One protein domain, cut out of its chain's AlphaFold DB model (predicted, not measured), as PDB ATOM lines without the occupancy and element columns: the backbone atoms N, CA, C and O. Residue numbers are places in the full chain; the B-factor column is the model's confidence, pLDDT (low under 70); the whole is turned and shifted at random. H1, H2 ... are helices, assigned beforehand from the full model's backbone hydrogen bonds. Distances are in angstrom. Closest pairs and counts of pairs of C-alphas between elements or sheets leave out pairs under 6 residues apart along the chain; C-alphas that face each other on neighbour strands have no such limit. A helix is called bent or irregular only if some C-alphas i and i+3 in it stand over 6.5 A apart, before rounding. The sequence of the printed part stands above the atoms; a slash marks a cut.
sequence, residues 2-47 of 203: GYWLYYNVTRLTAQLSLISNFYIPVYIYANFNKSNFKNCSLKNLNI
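Overview. This is residues 2 to 47 of the 203 residues of an uncharacterized protein of Plasmodium vivax India VII (UniProt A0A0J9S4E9). A long helix, H2, and a shorter one, H1, make a V joined at a tight turn, and the unnamed tail, residues 33 to 47, folds back from the far end of H2 toward the joined end. The printed part has 46 residues with two named helices, H1 then H2, and no named strand; its class is all helix. It is compact, with a radius of gyration of the C-alphas of 10.7 A, but elongated, spanning 31 by 17 by 14 A.

Arrangement. H2, residues 16 to 32, and H1, residues 2 to 12, are close but not clearly touching; their closest C-alphas, of Ile 19 and Val 9, are 6.5 A apart. They run opposite ways at a steep tilt of 42 degrees. O i to N i+4 pairs within hydrogen-bond range number 11 of 13 in H2 and 6 of 7 in H1.

Along the chain. H2 measures 24.7 A, ending at C-alpha 32 (148.033, 123.356, 165.988). It is neither bent nor irregular, but only just: C-alphas 22 and 25 are 6.4 A apart. H1 measures 15.9 A from C-alpha 2 (144.599, 125.601, 148.912).

Size, cuts and confidence. The C-alphas farthest apart, of Ala 14 and Ser 35, are 31.5 A apart. The printed part has no cut, and the link H1 to H2 is tight. Residues 38 to 40 have pLDDT under 70.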
ATOM      1  N   GLY A   2     143.831 126.788 149.334       81.62
ATOM      2  CA  GLY A   2     144.599 125.601 148.912       81.62
ATOM      3  C   GLY A   2     145.205 125.680 147.501       81.62
ATOM      4  O   GLY A   2     146.404 125.464 147.355       81.62
ATOM      5  N   TYR A   3     144.415 126.082 146.497       87.25
ATOM      6  CA  TYR A   3     144.887 126.309 145.120       87.25
ATOM      7  C   TYR A   3     145.968 127.387 145.031       87.25
ATOM      8  O   TYR A   3     147.006 127.182 144.411       87.25
ATOM      9  N   TRP A   4     145.746 128.525 145.690       87.62
ATOM     10  CA  TRP A   4     146.697 129.634 145.698       87.62
ATOM     11  C   TRP A   4     148.047 129.222 146.296       87.62
ATOM     12  O   TRP A   4     149.095 129.498 145.711       87.62
ATOM     13  N   LEU A   5     148.035 128.512 147.428       88.44
ATOM     14  CA  LEU A   5     149.263 128.005 148.039       88.44
ATOM     15  C   LEU A   5     149.955 126.996 147.115       88.44
ATOM     16  O   LEU A   5     151.150 127.130 146.861       88.44
ATOM     17  N   TYR A   6     149.202 126.049 146.550       90.19
ATOM     18  CA  TYR A   6     149.756 125.007 145.683       90.19
ATOM     19  C   TYR A   6     150.393 125.601 144.426       90.19
ATOM     20  O   TYR A   6     151.492 125.209 144.036       90.19
ATOM     21  N   TYR A   7     149.761 126.619 143.838       91.00
ATOM     22  CA  TYR A   7     150.314 127.386 142.724       91.00
ATOM     23  C   TYR A   7     151.649 128.048 143.074       91.00
ATOM     24  O   TYR A   7     152.617 127.942 142.324       91.00
ATOM     25  N   ASN A   8     151.730 128.712 144.228       90.19
ATOM     26  CA  ASN A   8     152.963 129.383 144.631       90.19
ATOM     27  C   ASN A   8     154.100 128.384 144.891       90.19
ATOM     28  O   ASN A   8     155.236 128.664 144.514       90.19
ATOM     29  N   VAL A   9     153.805 127.214 145.462       90.56
ATOM     30  CA  VAL A   9     154.804 126.157 145.696       90.56
ATOM     31  C   VAL A   9     155.249 125.519 144.374       90.56
ATOM     32  O   VAL A   9     156.447 125.416 144.116       90.56
ATOM     33  N   THR A  10     154.310 125.161 143.492       90.69
ATOM     34  CA  THR A  10     154.610 124.562 142.170       90.69
ATOM     35  C   THR A  10     155.314 125.522 141.206       90.69
ATOM     36  O   THR A  10     155.981 125.100 140.256       90.69
ATOM     37  N   ARG A  11     155.207 126.835 141.440       89.62
ATOM     38  CA  ARG A  11     156.009 127.839 140.731       89.62
ATOM     39  C   ARG A  11     157.497 127.721 141.072       89.62
ATOM     40  O   ARG A  11     158.317 127.952 140.191       89.62
ATOM     41  N   LEU A  12     157.830 127.362 142.313       90.06
ATOM     42  CA  LEU A  12     159.210 127.253 142.798       90.06
ATOM     43  C   LEU A  12     159.848 125.904 142.456       90.06
ATOM     44  O   LEU A  12     161.049 125.839 142.218       90.06
ATOM     45  N   THR A  13     159.061 124.826 142.424       89.50
ATOM     46  CA  THR A  13     159.555 123.486 142.087       89.50
ATOM     47  C   THR A  13     158.480 122.634 141.422       89.50
ATOM     48  O   THR A  13     157.313 122.691 141.798       89.50
ATOM     49  N   ALA A  14     158.874 121.817 140.443       86.69
ATOM     50  CA  ALA A  14     158.009 120.802 139.834       86.69
ATOM     51  C   ALA A  14     158.141 119.422 140.514       86.69
ATOM     52  O   ALA A  14     157.403 118.496 140.190       86.69
ATOM     53  N   GLN A  15     159.078 119.262 141.456       90.69
ATOM     54  CA  GLN A  15     159.324 117.980 142.107       90.69
ATOM     55  C   GLN A  15     158.251 117.700 143.170       90.69
ATOM     56  O   GLN A  15     158.250 118.308 144.243       90.69
ATOM     57  N   LEU A  16     157.372 116.729 142.896       87.50
ATOM     58  CA  LEU A  16     156.254 116.357 143.776       87.50
ATOM     59  C   LEU A  16     156.690 116.008 145.204       87.50
ATOM     60  O   LEU A  16     156.005 116.372 146.158       87.50
ATOM     61  N   SER A  17     157.849 115.367 145.382       89.94
ATOM     62  CA  SER A  17     158.358 115.054 146.722       89.94
ATOM     63  C   SER A  17     158.700 116.312 147.527       89.94
ATOM     64  O   SER A  17     158.414 116.360 148.720       89.94
ATOM     65  N   LEU A  18     159.243 117.358 146.892       90.56
ATOM     66  CA  LEU A  18     159.521 118.635 147.559       90.56
ATOM     67  C   LEU A  18     158.231 119.387 147.889       90.56
ATOM     68  O   LEU A  18     158.113 119.944 148.979       90.56
ATOM     69  N   ILE A  19     157.247 119.351 146.985       90.25
ATOM     70  CA  ILE A  19     155.910 119.909 147.231       90.25
ATOM     71  C   ILE A  19     155.282 119.212 148.443       90.25
ATOM     72  O   ILE A  19     154.848 119.874 149.381       90.25
ATOM     73  N   SER A  20     155.302 117.879 148.480       89.06
ATOM     74  CA  SER A  20     154.771 117.109 149.607       89.06
ATOM     75  C   SER A  20     155.484 117.436 150.922       89.06
ATOM     76  O   SER A  20     154.831 117.744 151.922       89.06
ATOM     77  N   ASN A  21     156.819 117.489 150.901       90.88
ATOM     78  CA  ASN A  21     157.629 117.835 152.068       90.88
ATOM     79  C   ASN A  21     157.361 119.255 152.587       90.88
ATOM     80  O   ASN A  21     157.467 119.476 153.788       90.88
ATOM     81  N   PHE A  22     156.984 120.204 151.723       91.44
ATOM     82  CA  PHE A  22     156.550 121.539 152.145       91.44
ATOM     83  C   PHE A  22     155.191 121.506 152.860       91.44
ATOM     84  O   PHE A  22     154.995 122.183 153.868       91.44
ATOM     85  N   TYR A  23     154.245 120.707 152.365       90.56
ATOM     86  CA  TYR A  23     152.889 120.670 152.916       90.56
ATOM     87  C   TYR A  23     152.801 119.995 154.288       90.56
ATOM     88  O   TYR A  23     151.940 120.380 155.077       90.56
ATOM     89  N   ILE A  24     153.679 119.037 154.603       89.31
ATOM     90  CA  ILE A  24     153.702 118.344 155.906       89.31
ATOM     91  C   ILE A  24     153.830 119.326 157.091       89.31
ATOM     92  O   ILE A  24     152.924 119.356 157.928       89.31
ATOM     93  N   PRO A  25     154.886 120.160 157.197       90.31
ATOM     94  CA  PRO A  25     155.028 121.092 158.314       90.31
ATOM     95  C   PRO A  25     153.936 122.169 158.321       90.31
ATOM     96  O   PRO A  25     153.462 122.540 159.393       90.31
ATOM     97  N   VAL A  26     153.479 122.635 157.151       88.94
ATOM     98  CA  VAL A  26     152.390 123.625 157.047       88.94
ATOM     99  C   VAL A  26     151.074 123.056 157.578       88.94
ATOM    100  O   VAL A  26     150.367 123.730 158.327       88.94
ATOM    101  N   TYR A  27     150.762 121.804 157.240       86.94
ATOM    102  CA  TYR A  27     149.585 121.099 157.739       86.94
ATOM    103  C   TYR A  27     149.638 120.915 159.260       86.94
ATOM    104  O   TYR A  27     148.668 121.223 159.952       86.94
ATOM    105  N   ILE A  28     150.788 120.482 159.790       87.75
ATOM    106  CA  ILE A  28     151.009 120.344 161.236       87.75
ATOM    107  C   ILE A  28     150.788 121.693 161.934       87.75
ATOM    108  O   ILE A  28     149.987 121.784 162.867       87.75
ATOM    109  N   TYR A  29     151.433 122.756 161.448       88.06
ATOM    110  CA  TYR A  29     151.313 124.098 162.015       88.06
ATOM    111  C   TYR A  29     149.871 124.616 162.007       88.06
ATOM    112  O   TYR A  29     149.403 125.176 163.001       88.06
ATOM    113  N   ALA A  30     149.152 124.424 160.902       85.62
ATOM    114  CA  ALA A  30     147.776 124.881 160.777       85.62
ATOM    115  C   ALA A  30     146.809 124.112 161.679       85.62
ATOM    116  O   ALA A  30     145.886 124.715 162.225       85.62
ATOM    117  N   ASN A  31     147.042 122.814 161.892       83.88
ATOM    118  CA  ASN A  31     146.269 122.023 162.847       83.88
ATOM    119  C   ASN A  31     146.496 122.478 164.290       83.88
ATOM    120  O   ASN A  31     145.529 122.602 165.041       83.88
ATOM    121  N   PHE A  32     147.741 122.781 164.670       86.81
ATOM    122  CA  PHE A  32     148.033 123.356 165.988       86.81
ATOM    123  C   PHE A  32     147.401 124.742 166.169       86.81
ATOM    124  O   PHE A  32     146.919 125.066 167.250       86.81
ATOM    125  N   ASN A  33     147.333 125.537 165.102       85.81
ATOM    126  CA  ASN A  33     146.784 126.892 165.111       85.81
ATOM    127  C   ASN A  33     145.380 126.969 164.499       85.81
ATOM    128  O   ASN A  33     145.034 127.964 163.861       85.81
ATOM    129  N   LYS A  34     144.551 125.933 164.681       81.81
ATOM    130  CA  LYS A  34     143.254 125.792 163.992       81.81
ATOM    131  C   LYS A  34     142.347 127.022 164.119       81.81
ATOM    132  O   LYS A  34     141.611 127.336 163.187       81.81
ATOM    133  N   SER A  35     142.408 127.743 165.241       83.50
ATOM    134  CA  SER A  35     141.661 128.991 165.451       83.50
ATOM    135  C   SER A  35     142.010 130.092 164.446       83.50
ATOM    136  O   SER A  35     141.123 130.858 164.074       83.50
ATOM    137  N   ASN A  36     143.264 130.138 163.992       81.75
ATOM    138  CA  ASN A  36     143.802 131.136 163.064       81.75
ATOM    139  C   ASN A  36     143.567 130.745 161.596       81.75
ATOM    140  O   ASN A  36     143.613 131.598 160.719       81.75
ATOM    141  N   PHE A  37     143.287 129.465 161.335       76.69
ATOM    142  CA  PHE A  37     143.043 128.911 159.998       76.69
ATOM    143  C   PHE A  37     141.585 128.479 159.790       76.69
ATOM    144  O   PHE A  37     141.299 127.657 158.914       76.69
ATOM    145  N   LYS A  38     140.645 129.022 160.577       68.06
ATOM    146  CA  LYS A  38     139.209 128.757 160.395       68.06
ATOM    147  C   LYS A  38     138.830 129.012 158.928       68.06
ATOM    148  O   LYS A  38     139.148 130.058 158.374       68.06
ATOM    149  N   ASN A  39     138.177 128.028 158.307       66.56
ATOM    150  CA  ASN A  39     137.720 128.020 156.907       66.56
ATOM    151  C   ASN A  39     138.805 127.853 155.822       66.56
ATOM    152  O   ASN A  39     138.487 127.897 154.635       66.56
ATOM    153  N   CYS A  40     140.070 127.609 156.175       69.38
ATOM    154  CA  CYS A  40     141.104 127.282 155.191       69.38
ATOM    155  C   CYS A  40     141.286 125.764 155.060       69.38
ATOM    156  O   CYS A  40     141.757 125.107 155.983       69.38
ATOM    157  N   SER A  41     140.982 125.209 153.885       72.06
ATOM    158  CA  SER A  41     141.380 123.839 153.541       72.06
ATOM    159  C   SER A  41     142.798 123.846 152.962       72.06
ATOM    160  O   SER A  41     143.032 124.345 151.854       72.06
ATOM    161  N   LEU A  42     143.759 123.338 153.736       78.94
ATOM    162  CA  LEU A  42     145.104 123.036 153.255       78.94
ATOM    163  C   LEU A  42     145.080 121.664 152.594       78.94
ATOM    164  O   LEU A  42     144.981 120.643 153.267       78.94
ATOM    165  N   LYS A  43     145.178 121.650 151.268       77.12
ATOM    166  CA  LYS A  43     145.189 120.419 150.484       77.12
ATOM    167  C   LYS A  43     146.484 120.355 149.687       77.12
ATOM    168  O   LYS A  43     146.712 121.202 148.825       77.12
ATOM    169  N   ASN A  44     147.324 119.366 149.990       80.75
ATOM    170  CA  ASN A  44     148.337 118.930 149.039       80.75
ATOM    171  C   ASN A  44     147.597 118.178 147.931       80.75
ATOM    172  O   ASN A  44     146.979 117.148 148.191       80.75
ATOM    173  N   LEU A  45     147.604 118.732 146.725       82.44
ATOM    174  CA  LEU A  45     146.869 118.164 145.601       82.44
ATOM    175  C   LEU A  45     147.620 116.996 144.943       82.44
ATOM    176  O   LEU A  45     146.996 116.257 144.195       82.44
ATOM    177  N   ASN A  46     148.917 116.826 145.241       86.19
ATOM    178  CA  ASN A  46     149.780 115.763 144.712       86.19
ATOM    179  C   ASN A  46     149.620 115.537 143.196       86.19
ATOM    180  O   ASN A  46     149.520 114.414 142.713       86.19
ATOM    181  N   ILE A  47     149.554 116.638 142.463       87.12
ATOM    182  CA  ILE A  47     149.251 116.701 141.036       87.12
ATOM    183  C   ILE A  47     150.419 117.370 140.313       87.12
ATOM    184  O   ILE A  47     151.021 118.323 140.826       87.12
TER     185      ILE A  47